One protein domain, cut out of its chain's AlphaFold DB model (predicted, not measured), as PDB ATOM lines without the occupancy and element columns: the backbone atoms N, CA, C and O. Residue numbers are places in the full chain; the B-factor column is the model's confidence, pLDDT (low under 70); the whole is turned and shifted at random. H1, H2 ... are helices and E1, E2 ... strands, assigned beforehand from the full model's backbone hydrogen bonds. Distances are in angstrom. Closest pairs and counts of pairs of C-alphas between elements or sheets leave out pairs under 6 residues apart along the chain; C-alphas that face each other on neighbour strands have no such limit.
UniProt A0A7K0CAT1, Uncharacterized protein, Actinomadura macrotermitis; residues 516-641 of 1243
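AT A GLANCE: This is residues 516 to 641 of the 1243 residues of an uncharacterized protein of Actinomadura macrotermitis (UniProt A0A7K0CAT1). A small, strongly twisted sheet of four strands has H1 set across one face and H2 by its E6 edge, while the hairpin of E2 and E3 reaches away from the E1 edge as an arm. Long loops make up much of the rest, and the short H3 only grazes the sheet. The 126 printed residues hold three named helices and six named strands, in the order E1 E2 E3 E4 E5 H1 H2 E6 H3. The mixed sheet runs E1 E4 E5 E6, and the class is mixed, helices and strands, with under half of the residues in named elements. The whole is compact, with a radius of gyration of the C-alphas of 15.4 A and spans of 47 by 34 by 28 A.

HOW THE PARTS SIT: In the sheet, E4, residues 561 to 566, has E1, residues 517 to 520, as its parallel neighbour, with N 518 and O 561 3.0 A apart. E4 and E5, residues 571 to 574, form an antiparallel hairpin, with N 573 and O 564 2.8 A apart. E5 is also antiparallel to E6, residues 632 to 636, with N 572 and O 635 2.8 A apart. E4 is staggered, pairing with E1 over residues 561 to 564 and with E5 over 564 to 566. H1, residues 576 to 586, is on the sheet at a height of 9.0 A, over E4, and runs across the strands at 68 degrees on the local plane; its closest C-alphas to E4 are those of Gly 578 and Val 561, 5.7 A. H2, residues 599 to 605, is also on the sheet, its Gly 600 C-alpha 7.0 A from that of Leu 633 in E6; with H1 it makes two layers, helices on one face of a sheet. H1 and H2 only just touch, with 3 pairs of C-alphas within 8 A, about perpendicular at 86 degrees. H3, residues 637 to 640, only grazes the sheet. The hairpin of E2, residues 542 to 547, and E3, residues 554 to 558, is antiparallel, with N 543 and O 557 2.8 A apart; the C-alphas of Gly 558 and His 518, the closest of E3 and E1, are 5.2 A apart. In H1 and H2 every O i to N i+4 pair is within hydrogen-bond range; H3 is too short for such a pair.

IN THESE COORDINATES: E1 begins at C-alpha 517, (-77.068, 27.059, 20.959), and spans 10.0 A. E4 spans 15.8 A, H1 15.4 A, E2 14.2 A, E3 13.3 A and E6 12.7 A. H1 begins at C-alpha 576, (-70.818, 25.198, 32.953). H3 ends at C-alpha 640, (-78.665, 14.724, 23.982).

THE WHOLE: The C-alphas farthest apart are those of Pro 549 and Val 615, 49.1 A. The printed part has no cut. The links E1 to E2, H1 to H2 and H2 to E6 are long. Mean pLDDT of the printed part is 70.8, and 57 residues are under 70, among them 587 to 602 and 611 to 631.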
ATOM      1  N   ARG A 516     -80.486  29.062  19.954       81.12
ATOM      2  CA  ARG A 516     -79.923  29.587  21.214       81.12
ATOM      3  C   ARG A 516     -78.646  28.850  21.627       81.12
ATOM      4  O   ARG A 516     -77.947  29.293  22.538       81.12
ATOM      5  N   ALA A 517     -78.344  27.750  20.949       89.38
ATOM      6  CA  ALA A 517     -77.068  27.059  20.959       89.38
ATOM      7  C   ALA A 517     -76.713  26.633  19.529       89.38
ATOM      8  O   ALA A 517     -77.600  26.517  18.682       89.38
ATOM      9  N   HIS A 518     -75.435  26.365  19.280       89.75
ATOM     10  CA  HIS A 518     -74.963  25.831  18.002       89.75
ATOM     11  C   HIS A 518     -73.776  24.887  18.190       89.75
ATOM     12  O   HIS A 518     -73.016  25.010  19.154       89.75
ATOM     13  N   LEU A 519     -73.623  23.949  17.258       87.19
ATOM     14  CA  LEU A 519     -72.564  22.952  17.281       87.19
ATOM     15  C   LEU A 519     -71.320  23.423  16.514       87.19
ATOM     16  O   LEU A 519     -71.427  23.917  15.393       87.19
ATOM     17  N   THR A 520     -70.137  23.210  17.083       84.81
ATOM     18  CA  THR A 520     -68.846  23.494  16.439       84.81
ATOM     19  C   THR A 520     -67.895  22.303  16.542       84.81
ATOM     20  O   THR A 520     -68.084  21.402  17.364       84.81
ATOM     21  N   GLY A 521     -66.818  22.329  15.760       76.44
ATOM     22  CA  GLY A 521     -65.690  21.417  15.905       76.44
ATOM     23  C   GLY A 521     -64.878  21.643  17.195       76.44
ATOM     24  O   GLY A 521     -65.101  22.626  17.922       76.44
ATOM     25  N   PRO A 522     -63.912  20.750  17.486       66.50
ATOM     26  CA  PRO A 522     -63.011  20.860  18.641       66.50
ATOM     27  C   PRO A 522     -62.117  22.110  18.627       66.50
ATOM     28  O   PRO A 522     -61.583  22.492  19.662       66.50
ATOM     29  N   ASP A 523     -61.944  22.724  17.462       66.75
ATOM     30  CA  ASP A 523     -61.165  23.937  17.189       66.75
ATOM     31  C   ASP A 523     -62.046  25.196  17.059       66.75
ATOM     32  O   ASP A 523     -61.557  26.273  16.732       66.75
ATOM     33  N   GLY A 524     -63.355  25.071  17.316       68.81
ATOM     34  CA  GLY A 524     -64.315  26.173  17.217       68.81
ATOM     35  C   GLY A 524     -64.804  26.464  15.797       68.81
ATOM     36  O   GLY A 524     -65.575  27.403  15.610       68.81
ATOM     37  N   THR A 525     -64.418  25.662  14.799       75.50
ATOM     38  CA  THR A 525     -64.904  25.832  13.425       75.50
ATOM     39  C   THR A 525     -66.373  25.414  13.293       75.50
ATOM     40  O   THR A 525     -66.820  24.406  13.843       75.50
ATOM     41  N   THR A 526     -67.153  26.183  12.537       68.25
ATOM     42  CA  THR A 526     -68.593  25.964  12.308       68.25
ATOM     43  C   THR A 526     -68.863  25.186  11.021       68.25
ATOM     44  O   THR A 526     -69.887  25.389  10.374       68.25
ATOM     45  N   THR A 527     -67.958  24.301  10.588       62.19
ATOM     46  CA  THR A 527     -68.232  23.510   9.377       62.19
ATOM     47  C   THR A 527     -69.449  22.607   9.622       62.19
ATOM     48  O   THR A 527     -69.597  22.025  10.697       62.19
ATOM     49  N   GLY A 528     -70.336  22.466   8.632       59.72
ATOM     50  CA  GLY A 528     -71.548  21.638   8.754       59.72
ATOM     51  C   GLY A 528     -71.286  20.140   8.996       59.72
ATOM     52  O   GLY A 528     -72.236  19.372   9.160       59.72
ATOM     53  N   ALA A 529     -70.017  19.721   9.035       61.19
ATOM     54  CA  ALA A 529     -69.567  18.339   9.151       61.19
ATOM     55  C   ALA A 529     -69.504  17.801  10.594       61.19
ATOM     56  O   ALA A 529     -69.421  16.592  10.774       61.19
ATOM     57  N   TYR A 530     -69.557  18.644  11.632       70.12
ATOM     58  CA  TYR A 530     -69.412  18.178  13.023       70.12
ATOM     59  C   TYR A 530     -70.744  17.726  13.639       70.12
ATOM     60  O   TYR A 530     -71.786  18.303  13.334       70.12
ATOM     61  N   GLY A 531     -70.715  16.714  14.513       68.06
ATOM     62  CA  GLY A 531     -71.879  16.131  15.199       68.06
ATOM     63  C   GLY A 531     -72.203  14.699  14.751       68.06
ATOM     64  O   GLY A 531     -71.588  14.229  13.798       68.06
ATOM     65  N   PRO A 532     -73.144  14.014  15.428       66.88
ATOM     66  CA  PRO A 532     -73.648  12.709  15.003       66.88
ATOM     67  C   PRO A 532     -74.114  12.698  13.539       66.88
ATOM     68  O   PRO A 532     -74.693  13.683  13.059       66.88
ATOM     69  N   ASP A 533     -73.887  11.576  12.851       64.94
ATOM     70  CA  ASP A 533     -74.377  11.357  11.490       64.94
ATOM     71  C   ASP A 533     -75.910  11.475  11.449       64.94
ATOM     72  O   ASP A 533     -76.615  11.010  12.342       64.94
ATOM     73  N   GLY A 534     -76.436  12.128  10.409       64.50
ATOM     74  CA  GLY A 534     -77.880  12.319  10.217       64.50
ATOM     75  C   GLY A 534     -78.455  13.653  10.711       64.50
ATOM     76  O   GLY A 534     -79.596  13.960  10.380       64.50
ATOM     77  N   LEU A 535     -77.688  14.488  11.421       74.94
ATOM     78  CA  LEU A 535     -78.129  15.843  11.785       74.94
ATOM     79  C   LEU A 535     -77.951  16.832  10.622       74.94
ATOM     80  O   LEU A 535     -76.850  16.970  10.078       74.94
ATOM     81  N   THR A 536     -79.000  17.586  10.279       77.88
ATOM     82  CA  THR A 536     -78.896  18.677   9.296       77.88
ATOM     83  C   THR A 536     -78.150  19.884   9.889       77.88
ATOM     84  O   THR A 536     -78.075  20.027  11.112       77.88
ATOM     85  N   PRO A 537     -77.614  20.816   9.072       75.25
ATOM     86  CA  PRO A 537     -77.035  22.060   9.589       75.25
ATOM     87  C   PRO A 537     -78.001  22.855  10.487       75.25
ATOM     88  O   PRO A 537     -77.575  23.466  11.465       75.25
ATOM     89  N   GLN A 538     -79.304  22.786  10.209       73.00
ATOM     90  CA  GLN A 538     -80.333  23.431  11.020       73.00
ATOM     91  C   GLN A 538     -80.513  22.747  12.388       73.00
ATOM     92  O   GLN A 538     -80.609  23.447  13.394       73.00
ATOM     93  N   ASP A 539     -80.464  21.412  12.451       75.56
ATOM     94  CA  ASP A 539     -80.516  20.654  13.718       75.56
ATOM     95  C   ASP A 539     -79.277  20.894  14.595       75.56
ATOM     96  O   ASP A 539     -79.301  20.698  15.809       75.56
ATOM     97  N   LYS A 540     -78.189  21.368  13.979       82.44
ATOM     98  CA  LYS A 540     -76.942  21.774  14.642       82.44
ATOM     99  C   LYS A 540     -76.956  23.238  15.099       82.44
ATOM    100  O   LYS A 540     -75.941  23.720  15.599       82.44
ATOM    101  N   GLY A 541     -78.067  23.958  14.934       80.88
ATOM    102  CA  GLY A 541     -78.180  25.378  15.283       80.88
ATOM    103  C   GLY A 541     -77.379  26.313  14.367       80.88
ATOM    104  O   GLY A 541     -77.129  27.463  14.733       80.88
ATOM    105  N   LEU A 542     -76.970  25.834  13.186       82.94
ATOM    106  CA  LEU A 542     -76.175  26.581  12.213       82.94
ATOM    107  C   LEU A 542     -77.054  27.161  11.099       82.94
ATOM    108  O   LEU A 542     -78.071  26.591  10.700       82.94
ATOM    109  N   ARG A 543     -76.639  28.309  10.564       81.69
ATOM    110  CA  ARG A 543     -77.253  28.977   9.414       81.69
ATOM    111  C   ARG A 543     -76.211  29.188   8.322       81.69
ATOM    112  O   ARG A 543     -75.111  29.642   8.600       81.69
ATOM    113  N   GLU A 544     -76.595  28.948   7.075       81.06
ATOM    114  CA  GLU A 544     -75.800  29.329   5.907       81.06
ATOM    115  C   GLU A 544     -75.771  30.861   5.738       81.06
ATOM    116  O   GLU A 544     -76.815  31.526   5.725       81.06
ATOM    117  N   VAL A 545     -74.566  31.426   5.633       78.06
ATOM    118  CA  VAL A 545     -74.332  32.880   5.497       78.06
ATOM    119  C   VAL A 545     -73.690  33.263   4.168       78.06
ATOM    120  O   VAL A 545     -73.694  34.436   3.804       78.06
ATOM    121  N   GLY A 546     -73.174  32.291   3.417       73.69
ATOM    122  CA  GLY A 546     -72.585  32.522   2.104       73.69
ATOM    123  C   GLY A 546     -71.689  31.375   1.665       73.69
ATOM    124  O   GLY A 546     -71.706  30.291   2.246       73.69
ATOM    125  N   ARG A 547     -70.875  31.623   0.639       73.50
ATOM    126  CA  ARG A 547     -69.821  30.705   0.198       73.50
ATOM    127  C   ARG A 547     -68.469  31.379   0.303       73.50
ATOM    128  O   ARG A 547     -68.349  32.561  -0.013       73.50
ATOM    129  N   ASP A 548     -67.474  30.613   0.724       68.94
ATOM    130  CA  ASP A 548     -66.090  31.053   0.742       68.94
ATOM    131  C   ASP A 548     -65.659  31.396  -0.696       68.94
ATOM    132  O   ASP A 548     -65.744  30.539  -1.581       68.94
ATOM    133  N   PRO A 549     -65.236  32.642  -0.969       53.53
ATOM    134  CA  PRO A 549     -64.894  33.078  -2.318       53.53
ATOM    135  C   PRO A 549     -63.594  32.456  -2.858       53.53
ATOM    136  O   PRO A 549     -63.329  32.573  -4.052       53.53
ATOM    137  N   VAL A 550     -62.792  31.798  -2.013       62.22
ATOM    138  CA  VAL A 550     -61.521  31.139  -2.361       62.22
ATOM    139  C   VAL A 550     -61.691  29.621  -2.474       62.22
ATOM    140  O   VAL A 550     -61.152  29.013  -3.396       62.22
ATOM    141  N   LEU A 551     -62.450  29.003  -1.563       65.81
ATOM    142  CA  LEU A 551     -62.610  27.544  -1.469       65.81
ATOM    143  C   LEU A 551     -63.949  27.024  -2.022       65.81
ATOM    144  O   LEU A 551     -64.122  25.818  -2.179       65.81
ATOM    145  N   GLY A 552     -64.912  27.907  -2.311       62.22
ATOM    146  CA  GLY A 552     -66.242  27.552  -2.826       62.22
ATOM    147  C   GLY A 552     -67.146  26.816  -1.826       62.22
ATOM    148  O   GLY A 552     -68.263  26.429  -2.179       62.22
ATOM    149  N   THR A 553     -66.686  26.621  -0.588       68.81
ATOM    150  CA  THR A 553     -67.383  25.898   0.480       68.81
ATOM    151  C   THR A 553     -68.456  26.761   1.138       68.81
ATOM    152  O   THR A 553     -68.325  27.979   1.247       68.81
ATOM    153  N   VAL A 554     -69.552  26.135   1.570       68.38
ATOM    154  CA  VAL A 554     -70.662  26.830   2.237       68.38
ATOM    155  C   VAL A 554     -70.246  27.241   3.652       68.38
ATOM    156  O   VAL A 554     -69.936  26.389   4.490       68.38
ATOM    157  N   ILE A 555     -70.260  28.546   3.922       71.94
ATOM    158  CA  ILE A 555     -69.942  29.122   5.228       71.94
ATOM    159  C   ILE A 555     -71.202  29.095   6.086       71.94
ATOM    160  O   ILE A 555     -72.253  29.616   5.699       71.94
ATOM    161  N   HIS A 556     -71.065  28.506   7.269       79.19
ATOM    162  CA  HIS A 556     -72.113  28.441   8.271       79.19
ATOM    163  C   HIS A 556     -71.734  29.286   9.490       79.19
ATOM    164  O   HIS A 556     -70.575  29.310   9.905       79.19
ATOM    165  N   GLU A 557     -72.719  29.941  10.091       79.06
ATOM    166  CA  GLU A 557     -72.596  30.704  11.332       79.06
ATOM    167  C   GLU A 557     -73.598  30.172  12.359       79.06
ATOM    168  O   GLU A 557     -74.710  29.763  12.014       79.06
ATOM    169  N   GLY A 558     -73.188  30.154  13.624       78.62
ATOM    170  CA  GLY A 558     -74.023  29.756  14.750       78.62
ATOM    171  C   GLY A 558     -74.313  30.931  15.678       78.62
ATOM    172  O   GLY A 558     -73.497  31.839  15.818       78.62
ATOM    173  N   ALA A 559     -75.477  30.906  16.329       71.75
ATOM    174  CA  ALA A 559     -75.877  31.898  17.327       71.75
ATOM    175  C   ALA A 559     -76.031  31.251  18.715       71.75
ATOM    176  O   ALA A 559     -76.323  30.060  18.839       71.75
ATOM    177  N   GLY A 560     -75.807  32.030  19.775       81.88
ATOM    178  CA  GLY A 560     -75.955  31.567  21.158       81.88
ATOM    179  C   GLY A 560     -74.795  30.704  21.675       81.88
ATOM    180  O   GLY A 560     -73.645  30.897  21.287       81.88
ATOM    181  N   VAL A 561     -75.075  29.790  22.608       88.00
ATOM    182  CA  VAL A 561     -74.047  29.013  23.327       88.00
ATOM    183  C   VAL A 561     -73.350  28.008  22.402       88.00
ATOM    184  O   VAL A 561     -74.001  27.143  21.821       88.00
ATOM    185  N   ALA A 562     -72.018  28.084  22.315       85.56
ATOM    186  CA  ALA A 562     -71.210  27.155  21.526       85.56
ATOM    187  C   ALA A 562     -71.043  25.793  22.225       85.56
ATOM    188  O   ALA A 562     -70.534  25.697  23.352       85.56
ATOM    189  N   LEU A 563     -71.457  24.739  21.524       88.88
ATOM    190  CA  LEU A 563     -71.387  23.338  21.926       88.88
ATOM    191  C   LEU A 563     -70.368  22.612  21.043       88.88
ATOM    192  O   LEU A 563     -70.550  22.511  19.834       88.88
ATOM    193  N   HIS A 564     -69.290  22.096  21.628       87.19
ATOM    194  CA  HIS A 564     -68.179  21.564  20.836       87.19
ATOM    195  C   HIS A 564     -68.267  20.049  20.735       87.19
ATOM    196  O   HIS A 564     -68.250  19.353  21.749       87.19
ATOM    197  N   HIS A 565     -68.332  19.531  19.517       86.38
ATOM    198  CA  HIS A 565     -68.313  18.098  19.279       86.38
ATOM    199  C   HIS A 565     -66.931  17.529  19.612       86.38
ATOM    200  O   HIS A 565     -65.927  17.966  19.048       86.38
ATOM    201  N   VAL A 566     -66.870  16.555  20.525       81.81
ATOM    202  CA  VAL A 566     -65.622  15.907  20.955       81.81
ATOM    203  C   VAL A 566     -65.715  14.379  20.781       81.81
ATOM    204  O   VAL A 566     -65.935  13.656  21.755       81.81
ATOM    205  N   PRO A 567     -65.514  13.857  19.550       73.38
ATOM    206  CA  PRO A 567     -65.712  12.438  19.221       73.38
ATOM    207  C   PRO A 567     -64.906  11.478  20.098       73.38
ATOM    208  O   PRO A 567     -65.411  10.439  20.501       73.38
ATOM    209  N   ALA A 568     -63.680  11.868  20.471       72.62
ATOM    210  CA  ALA A 568     -62.785  11.081  21.326       72.62
ATOM    211  C   ALA A 568     -63.369  10.749  22.716       72.62
ATOM    212  O   ALA A 568     -62.839   9.891  23.417       72.62
ATOM    213  N   TYR A 569     -64.441  11.434  23.128       74.00
ATOM    214  CA  TYR A 569     -65.144  11.201  24.389       74.00
ATOM    215  C   TYR A 569     -66.631  10.872  24.195       74.00
ATOM    216  O   TYR A 569     -67.377  10.893  25.171       74.00
ATOM    217  N   GLY A 570     -67.068  10.604  22.957       75.69
ATOM    218  CA  GLY A 570     -68.445  10.211  22.641       75.69
ATOM    219  C   GLY A 570     -69.509  11.252  23.011       75.69
ATOM    220  O   GLY A 570     -70.627  10.881  23.365       75.69
ATOM    221  N   GLY A 571     -69.179  12.551  23.000       85.81
ATOM    222  CA  GLY A 571     -70.092  13.571  23.518       85.81
ATOM    223  C   GLY A 571     -69.814  15.007  23.081       85.81
ATOM    224  O   GLY A 571     -69.005  15.284  22.192       85.81
ATOM    225  N   ILE A 572     -70.520  15.930  23.731       87.75
ATOM    226  CA  ILE A 572     -70.505  17.371  23.487       87.75
ATOM    227  C   ILE A 572     -69.891  18.098  24.682       87.75
ATOM    228  O   ILE A 572     -70.325  17.934  25.822       87.75
ATOM    229  N   ALA A 573     -68.892  18.935  24.420       86.06
ATOM    230  CA  ALA A 573     -68.224  19.751  25.418       86.06
ATOM    231  C   ALA A 573     -68.874  21.138  25.536       86.06
ATOM    232  O   ALA A 573     -68.904  21.920  24.581       86.06
ATOM    233  N   VAL A 574     -69.329  21.483  26.740       86.88
ATOM    234  CA  VAL A 574     -69.984  22.759  27.053       86.88
ATOM    235  C   VAL A 574     -69.404  23.382  28.321       86.88
ATOM    236  O   VAL A 574     -68.995  22.691  29.256       86.88
ATOM    237  N   ARG A 575     -69.340  24.716  28.375       83.44
ATOM    238  CA  ARG A 575     -68.968  25.425  29.610       83.44
ATOM    239  C   ARG A 575     -70.113  25.345  30.613       83.44
ATOM    240  O   ARG A 575     -71.270  25.490  30.231       83.44
ATOM    241  N   ALA A 576     -69.798  25.209  31.900       76.44
ATOM    242  CA  ALA A 576     -70.818  25.198  32.953       76.44
ATOM    243  C   ALA A 576     -71.692  26.468  32.931       76.44
ATOM    244  O   ALA A 576     -72.898  26.382  33.133       76.44
ATOM    245  N   SER A 577     -71.102  27.630  32.619       76.88
ATOM    246  CA  SER A 577     -71.822  28.902  32.470       76.88
ATOM    247  C   SER A 577     -72.739  28.922  31.247       76.88
ATOM    248  O   SER A 577     -73.869  29.388  31.339       76.88
ATOM    249  N   GLY A 578     -72.279  28.370  30.122       82.06
ATOM    250  CA  GLY A 578     -73.088  28.223  28.913       82.06
ATOM    251  C   GLY A 578     -74.277  27.292  29.145       82.06
ATOM    252  O   GLY A 578     -75.401  27.636  28.804       82.06
ATOM    253  N   LEU A 579     -74.053  26.155  29.804       83.25
ATOM    254  CA  LEU A 579     -75.117  25.211  30.132       83.25
ATOM    255  C   LEU A 579     -76.136  25.805  31.114       83.25
ATOM    256  O   LEU A 579     -77.337  25.681  30.904       83.25
ATOM    257  N   HIS A 580     -75.663  26.508  32.142       80.25
ATOM    258  CA  HIS A 580     -76.518  27.231  33.080       80.25
ATOM    259  C   HIS A 580     -77.378  28.297  32.381       80.25
ATOM    260  O   HIS A 580     -78.563  28.426  32.676       80.25
ATOM    261  N   ALA A 581     -76.812  29.026  31.413       82.81
ATOM    262  CA  ALA A 581     -77.568  29.988  30.616       82.81
ATOM    263  C   ALA A 581     -78.680  29.316  29.793       82.81
ATOM    264  O   ALA A 581     -79.784  29.853  29.722       82.81
ATOM    265  N   LEU A 582     -78.423  28.133  29.220       82.81
ATOM    266  CA  LEU A 582     -79.442  27.367  28.494       82.81
ATOM    267  C   LEU A 582     -80.573  26.886  29.411       82.81
ATOM    268  O   LEU A 582     -81.734  26.998  29.032       82.81
ATOM    269  N   ILE A 583     -80.247  26.416  30.618       80.00
ATOM    270  CA  ILE A 583     -81.232  25.982  31.622       80.00
ATOM    271  C   ILE A 583     -82.092  27.152  32.103       80.00
ATOM    272  O   ILE A 583     -83.316  27.065  32.123       80.00
ATOM    273  N   ARG A 584     -81.478  28.297  32.411       76.31
ATOM    274  CA  ARG A 584     -82.232  29.499  32.783       76.31
ATOM    275  C   ARG A 584     -83.159  29.955  31.655       76.31
ATOM    276  O   ARG A 584     -84.272  30.400  31.906       76.31
ATOM    277  N   ALA A 585     -82.693  29.865  30.412       77.69
ATOM    278  CA  ALA A 585     -83.460  30.284  29.248       77.69
ATOM    279  C   ALA A 585     -84.560  29.284  28.848       77.69
ATOM    280  O   ALA A 585     -85.473  29.668  28.114       77.69
ATOM    281  N   SER A 586     -84.479  28.016  29.262       77.62
ATOM    282  CA  SER A 586     -85.537  27.036  28.998       77.62
ATOM    283  C   SER A 586     -86.724  27.198  29.941       77.62
ATOM    284  O   SER A 586     -87.844  26.921  29.521       77.62
ATOM    285  N   GLY A 587     -86.488  27.656  31.178       61.94
ATOM    286  CA  GLY A 587     -87.515  27.700  32.221       61.94
ATOM    287  C   GLY A 587     -88.009  26.308  32.624       61.94
ATOM    288  O   GLY A 587     -89.135  26.179  33.094       61.94
ATOM    289  N   ASP A 588     -87.205  25.264  32.387       64.56
ATOM    290  CA  ASP A 588     -87.580  23.885  32.701       64.56
ATOM    291  C   ASP A 588     -87.518  23.664  34.224       64.56
ATOM    292  O   ASP A 588     -86.423  23.710  34.800       64.56
ATOM    293  N   PRO A 589     -88.658  23.403  34.891       56.22
ATOM    294  CA  PRO A 589     -88.713  23.293  36.346       56.22
ATOM    295  C   PRO A 589     -87.889  22.114  36.887       56.22
ATOM    296  O   PRO A 589     -87.491  22.137  38.048       56.22
ATOM    297  N   ARG A 590     -87.571  21.106  36.057       67.69
ATOM    298  CA  ARG A 590     -86.752  19.937  36.438       67.69
ATOM    299  C   ARG A 590     -85.269  20.277  36.618       67.69
ATOM    300  O   ARG A 590     -84.520  19.514  37.225       67.69
ATOM    301  N   ALA A 591     -84.828  21.406  36.068       64.81
ATOM    302  CA  ALA A 591     -83.445  21.871  36.118       64.81
ATOM    303  C   ALA A 591     -83.300  23.234  36.822       64.81
ATOM    304  O   ALA A 591     -82.210  23.817  36.819       64.81
ATOM    305  N   ASP A 592     -84.372  23.734  37.436       53.88
ATOM    306  CA  ASP A 592     -84.392  25.032  38.103       53.88
ATOM    307  C   ASP A 592     -83.640  25.007  39.452       53.88
ATOM    308  O   ASP A 592     -83.504  23.972  40.106       53.88
ATOM    309  N   GLY A 593     -83.086  26.151  39.859       50.00
ATOM    310  CA  GLY A 593     -82.366  26.307  41.133       50.00
ATOM    311  C   GLY A 593     -80.904  25.826  41.167       50.00
ATOM    312  O   GLY A 593     -80.220  26.013  42.178       50.00
ATOM    313  N   TYR A 594     -80.364  25.255  40.082       57.44
ATOM    314  CA  TYR A 594     -78.939  24.913  39.992       57.44
ATOM    315  C   TYR A 594     -78.102  26.088  39.481       57.44
ATOM    316  O   TYR A 594     -78.375  26.644  38.430       57.44
ATOM    317  N   THR A 595     -77.011  26.409  40.179       58.88
ATOM    318  CA  THR A 595     -76.043  27.451  39.791       58.88
ATOM    319  C   THR A 595     -74.930  26.915  38.885       58.88
ATOM    320  O   THR A 595     -74.638  25.717  38.882       58.88
ATOM    321  N   THR A 596     -74.191  27.807  38.219       57.53
ATOM    322  CA  THR A 596     -72.964  27.486  37.460       57.53
ATOM    323  C   THR A 596     -71.943  26.649  38.253       57.53
ATOM    324  O   THR A 596     -71.233  25.826  37.673       57.53
ATOM    325  N   ALA A 597     -71.874  26.815  39.580       47.28
ATOM    326  CA  ALA A 597     -70.953  26.077  40.449       47.28
ATOM    327  C   ALA A 597     -71.480  24.688  40.860       47.28
ATOM    328  O   ALA A 597     -70.696  23.759  41.081       47.28
ATOM    329  N   SER A 598     -72.802  24.528  40.973       54.19
ATOM    330  CA  SER A 598     -73.440  23.283  41.423       54.19
ATOM    331  C   SER A 598     -73.844  22.358  40.275       54.19
ATOM    332  O   SER A 598     -73.850  21.143  40.461       54.19
ATOM    333  N   ILE A 599     -74.116  22.909  39.089       66.06
ATOM    334  CA  ILE A 599     -74.648  22.186  37.928       66.06
ATOM    335  C   ILE A 599     -73.762  21.016  37.488       66.06
ATOM    336  O   ILE A 599     -74.252  19.914  37.281       66.06
ATOM    337  N   GLY A 600     -72.438  21.193  37.443       68.44
ATOM    338  CA  GLY A 600     -71.523  20.121  37.038       68.44
ATOM    339  C   GLY A 600     -71.505  18.943  38.018       68.44
ATOM    340  O   GLY A 600     -71.396  17.795  37.601       68.44
ATOM    341  N   LYS A 601     -71.655  19.205  39.324       64.19
ATOM    342  CA  LYS A 601     -71.757  18.146  40.342       64.19
ATOM    343  C   LYS A 601     -73.132  17.482  40.315       64.19
ATOM    344  O   LYS A 601     -73.206  16.273  40.497       64.19
ATOM    345  N   ALA A 602     -74.191  18.258  40.099       64.25
ATOM    346  CA  ALA A 602     -75.554  17.749  39.999       64.25
ATOM    347  C   ALA A 602     -75.709  16.821  38.782       64.25
ATOM    348  O   ALA A 602     -76.162  15.694  38.931       64.25
ATOM    349  N   LEU A 603     -75.190  17.223  37.619       71.44
ATOM    350  CA  LEU A 603     -75.221  16.416  36.397       71.44
ATOM    351  C   LEU A 603     -74.326  15.182  36.458       71.44
ATOM    352  O   LEU A 603     -74.699  14.133  35.948       71.44
ATOM    353  N   ALA A 604     -73.174  15.270  37.125       71.19
ATOM    354  CA  ALA A 604     -72.346  14.097  37.386       71.19
ATOM    355  C   ALA A 604     -73.072  13.053  38.246       71.19
ATOM    356  O   ALA A 604     -72.978  11.861  37.974       71.19
ATOM    357  N   ARG A 605     -73.807  13.507  39.272       63.97
ATOM    358  CA  ARG A 605     -74.613  12.638  40.145       63.97
ATOM    359  C   ARG A 605     -75.805  12.033  39.410       63.97
ATOM    360  O   ARG A 605     -76.076  10.861  39.613       63.97
ATOM    361  N   ALA A 606     -76.437  12.799  38.522       67.00
ATOM    362  CA  ALA A 606     -77.498  12.334  37.627       67.00
ATOM    363  C   ALA A 606     -76.981  11.428  36.483       67.00
ATOM    364  O   ALA A 606     -77.734  11.017  35.604       67.00
ATOM    365  N   GLY A 607     -75.671  11.156  36.418       71.06
ATOM    366  CA  GLY A 607     -75.051  10.367  35.349       71.06
ATOM    367  C   GLY A 607     -75.072  11.035  33.968       71.06
ATOM    368  O   GLY A 607     -74.774  10.380  32.975       71.06
ATOM    369  N   ALA A 608     -75.401  12.326  33.888       80.50
ATOM    370  CA  ALA A 608     -75.542  13.091  32.649       80.50
ATOM    371  C   ALA A 608     -74.200  13.570  32.054       80.50
ATOM    372  O   ALA A 608     -74.192  14.334  31.092       80.50
ATOM    373  N   LEU A 609     -73.063  13.169  32.635       84.25
ATOM    374  CA  LEU A 609     -71.714  13.554  32.208       84.25
ATOM    375  C   LEU A 609     -70.824  12.325  32.003       84.25
ATOM    376  O   LEU A 609     -70.946  11.333  32.722       84.25
ATOM    377  N   VAL A 610     -69.866  12.427  31.079       78.44
ATOM    378  CA  VAL A 610     -68.828  11.402  30.894       78.44
ATOM    379  C   VAL A 610     -67.956  11.312  32.155       78.44
ATOM    380  O   VAL A 610     -67.448  12.319  32.665       78.44
ATOM    381  N   GLN A 611     -67.767  10.092  32.657       67.75
ATOM    382  CA  GLN A 611     -66.985   9.803  33.862       67.75
ATOM    383  C   GLN A 611     -65.478  10.021  33.626       67.75
ATOM    384  O   GLN A 611     -64.931   9.722  32.562       67.75
ATOM    385  N   GLY A 612     -64.788  10.571  34.628       58.88
ATOM    386  CA  GLY A 612     -63.330  10.728  34.620       58.88
ATOM    387  C   GLY A 612     -62.589   9.451  35.046       58.88
ATOM    388  O   GLY A 612     -63.166   8.584  35.689       58.88
ATOM    389  N   ARG A 613     -61.286   9.349  34.737       43.62
ATOM    390  CA  ARG A 613     -60.370   8.391  35.395       43.62
ATOM    391  C   ARG A 613     -59.583   9.131  36.491       43.62
ATOM    392  O   ARG A 613     -59.113  10.241  36.241       43.62
ATOM    393  N   GLY A 614     -59.415   8.523  37.670       43.94
ATOM    394  CA  GLY A 614     -58.663   9.089  38.806       43.94
ATOM    395  C   GLY A 614     -59.505   9.931  39.784       43.94
ATOM    396  O   GLY A 614     -60.684   9.669  39.979       43.94
ATOM    397  N   VAL A 615     -58.895  10.946  40.414       31.98
ATOM    398  CA  VAL A 615     -59.449  11.728  41.553       31.98
ATOM    399  C   VAL A 615     -60.647  12.636  41.183       31.98
ATOM    400  O   VAL A 615     -61.346  13.135  42.061       31.98
ATOM    401  N   SER A 616     -60.928  12.856  39.891       39.72
ATOM    402  CA  SER A 616     -62.085  13.645  39.428       39.72
ATOM    403  C   SER A 616     -63.207  12.744  38.908       39.72
ATOM    404  O   SER A 616     -63.046  12.095  37.877       39.72
ATOM    405  N   HIS A 617     -64.379  12.794  39.554       48.91
ATOM    406  CA  HIS A 617     -65.600  12.077  39.140       48.91
ATOM    407  C   HIS A 617     -66.228  12.597  37.829       48.91
ATOM    408  O   HIS A 617     -67.174  12.007  37.321       48.91
ATOM    409  N   VAL A 618     -65.721  13.704  37.271       53.28
ATOM    410  CA  VAL A 618     -66.236  14.333  36.041       53.28
ATOM    411  C   VAL A 618     -65.104  14.504  35.041       53.28
ATOM    412  O   VAL A 618     -64.069  15.094  35.377       53.28
ATOM    413  N   ARG A 619     -65.296  14.026  33.807       61.78
ATOM    414  CA  ARG A 619     -64.357  14.259  32.707       61.78
ATOM    415  C   ARG A 619     -64.445  15.721  32.281       61.78
ATOM    416  O   ARG A 619     -65.511  16.217  31.920       61.78
ATOM    417  N   ARG A 620     -63.310  16.414  32.334       65.88
ATOM    418  CA  ARG A 620     -63.163  17.782  31.839       65.88
ATOM    419  C   ARG A 620     -62.208  17.775  30.663       65.88
ATOM    420  O   ARG A 620     -61.137  17.179  30.759       65.88
ATOM    421  N   VAL A 621     -62.599  18.419  29.573       64.00
ATOM    422  CA  VAL A 621     -61.788  18.492  28.353       64.00
ATOM    423  C   VAL A 621     -61.378  19.926  28.077       64.00
ATOM    424  O   VAL A 621     -62.120  20.865  28.382       64.00
ATOM    425  N   ARG A 622     -60.180  20.067  27.514       65.19
ATOM    426  CA  ARG A 622     -59.647  21.318  26.984       65.19
ATOM    427  C   ARG A 622     -59.712  21.249  25.463       65.19
ATOM    428  O   ARG A 622     -59.384  20.213  24.889       65.19
ATOM    429  N   LEU A 623     -60.137  22.337  24.836       65.25
ATOM    430  CA  LEU A 623     -60.150  22.469  23.383       65.25
ATOM    431  C   LEU A 623     -58.836  23.084  22.889       65.25
ATOM    432  O   LEU A 623     -58.152  23.796  23.632       65.25
ATOM    433  N   ALA A 624     -58.454  22.775  21.652       54.44
ATOM    434  CA  ALA A 624     -57.225  23.293  21.061       54.44
ATOM    435  C   ALA A 624     -57.324  24.821  20.886       54.44
ATOM    436  O   ALA A 624     -58.336  25.323  20.409       54.44
ATOM    437  N   GLY A 625     -56.286  25.560  21.293       54.62
ATOM    438  CA  GLY A 625     -56.241  27.025  21.168       54.62
ATOM    439  C   GLY A 625     -56.919  27.826  22.291       54.62
ATOM    440  O   GLY A 625     -56.832  29.048  22.269       54.62
ATOM    441  N   GLU A 626     -57.542  27.184  23.290       53.22
ATOM    442  CA  GLU A 626     -58.119  27.881  24.457       53.22
ATOM    443  C   GLU A 626     -57.119  28.040  25.621       53.22
ATOM    444  O   GLU A 626     -56.220  27.207  25.826       53.22
ATOM    445  N   ASP A 627     -57.317  29.099  26.419       48.50
ATOM    446  CA  ASP A 627     -56.523  29.424  27.609       48.50
ATOM    447  C   ASP A 627     -56.449  28.254  28.615       48.50
ATOM    448  O   ASP A 627     -57.439  27.541  28.815       48.50
ATOM    449  N   PRO A 628     -55.315  28.068  29.323       39.69
ATOM    450  CA  PRO A 628     -55.088  26.930  30.223       39.69
ATOM    451  C   PRO A 628     -56.104  26.755  31.373       39.69
ATOM    452  O   PRO A 628     -56.112  25.707  32.015       39.69
ATOM    453  N   GLY A 629     -56.948  27.755  31.653       44.16
ATOM    454  CA  GLY A 629     -57.951  27.732  32.725       44.16
ATOM    455  C   GLY A 629     -59.368  27.310  32.310       44.16
ATOM    456  O   GLY A 629     -60.227  27.155  33.178       44.16
ATOM    457  N   GLN A 630     -59.653  27.127  31.017       55.88
ATOM    458  CA  GLN A 630     -61.028  26.968  30.526       55.88
ATOM    459  C   GLN A 630     -61.408  25.495  30.327       55.88
ATOM    460  O   GLN A 630     -61.210  24.901  29.271       55.88
ATOM    461  N   TRP A 631     -61.980  24.897  31.372       63.03
ATOM    462  CA  TRP A 631     -62.440  23.507  31.362       63.03
ATOM    463  C   TRP A 631     -63.904  23.384  30.937       63.03
ATOM    464  O   TRP A 631     -64.759  24.153  31.384       63.03
ATOM    465  N   ARG A 632     -64.214  22.363  30.131       77.75
ATOM    466  CA  ARG A 632     -65.581  22.075  29.673       77.75
ATOM    467  C   ARG A 632     -66.101  20.752  30.225       77.75
ATOM    468  O   ARG A 632     -65.338  19.798  30.378       77.75
ATOM    469  N   LEU A 633     -67.395  20.720  30.536       84.44
ATOM    470  CA  LEU A 633     -68.135  19.513  30.899       84.44
ATOM    471  C   LEU A 633     -68.442  18.733  29.621       84.44
ATOM    472  O   LEU A 633     -68.832  19.350  28.632       84.44
ATOM    473  N   VAL A 634     -68.284  17.411  29.643       86.12
ATOM    474  CA  VAL A 634     -68.636  16.553  28.503       86.12
ATOM    475  C   VAL A 634     -69.957  15.855  28.784       86.12
ATOM    476  O   VAL A 634     -70.040  15.042  29.705       86.12
ATOM    477  N   ILE A 635     -70.971  16.179  27.985       89.75
ATOM    478  CA  ILE A 635     -72.289  15.547  28.009       89.75
ATOM    479  C   ILE A 635     -72.296  14.448  26.937       89.75
ATOM    480  O   ILE A 635     -72.006  14.757  25.779       89.75
ATOM    481  N   PRO A 636     -72.580  13.184  27.288       87.06
ATOM    482  CA  PRO A 636     -72.652  12.085  26.331       87.06
ATOM    483  C   PRO A 636     -73.666  12.342  25.204       87.06
ATOM    484  O   PRO A 636     -74.700  12.978  25.422       87.06
ATOM    485  N   ALA A 637     -73.383  11.851  23.995       82.94
ATOM    486  CA  ALA A 637     -74.272  12.046  22.851       82.94
ATOM    487  C   ALA A 637     -75.643  11.370  23.043       82.94
ATOM    488  O   ALA A 637     -76.640  11.941  22.620       82.94
ATOM    489  N   ASP A 638     -75.717  10.236  23.743       81.19
ATOM    490  CA  ASP A 638     -76.959   9.519  24.084       81.19
ATOM    491  C   ASP A 638     -77.861  10.297  25.058       81.19
ATOM    492  O   ASP A 638     -79.079  10.147  25.029       81.19
ATOM    493  N   VAL A 639     -77.292  11.187  25.880       84.19
ATOM    494  CA  VAL A 639     -78.075  12.090  26.742       84.19
ATOM    495  C   VAL A 639     -78.776  13.167  25.907       84.19
ATOM    496  O   VAL A 639     -79.903  13.555  26.214       84.19
ATOM    497  N   ILE A 640     -78.135  13.649  24.837       84.75
ATOM    498  CA  ILE A 640     -78.665  14.724  23.982       84.75
ATOM    499  C   ILE A 640     -79.488  14.164  22.812       84.75
ATOM    500  O   ILE A 640     -80.467  14.785  22.421       84.75
ATOM    501  N   TRP A 641     -79.157  12.993  22.271       82.50
ATOM    502  CA  TRP A 641     -79.835  12.356  21.135       82.50
ATOM    503  C   TRP A 641     -79.957  10.835  21.352       82.50
ATOM    504  O   TRP A 641     -79.239  10.061  20.718       82.50
TER     505      TRP A 641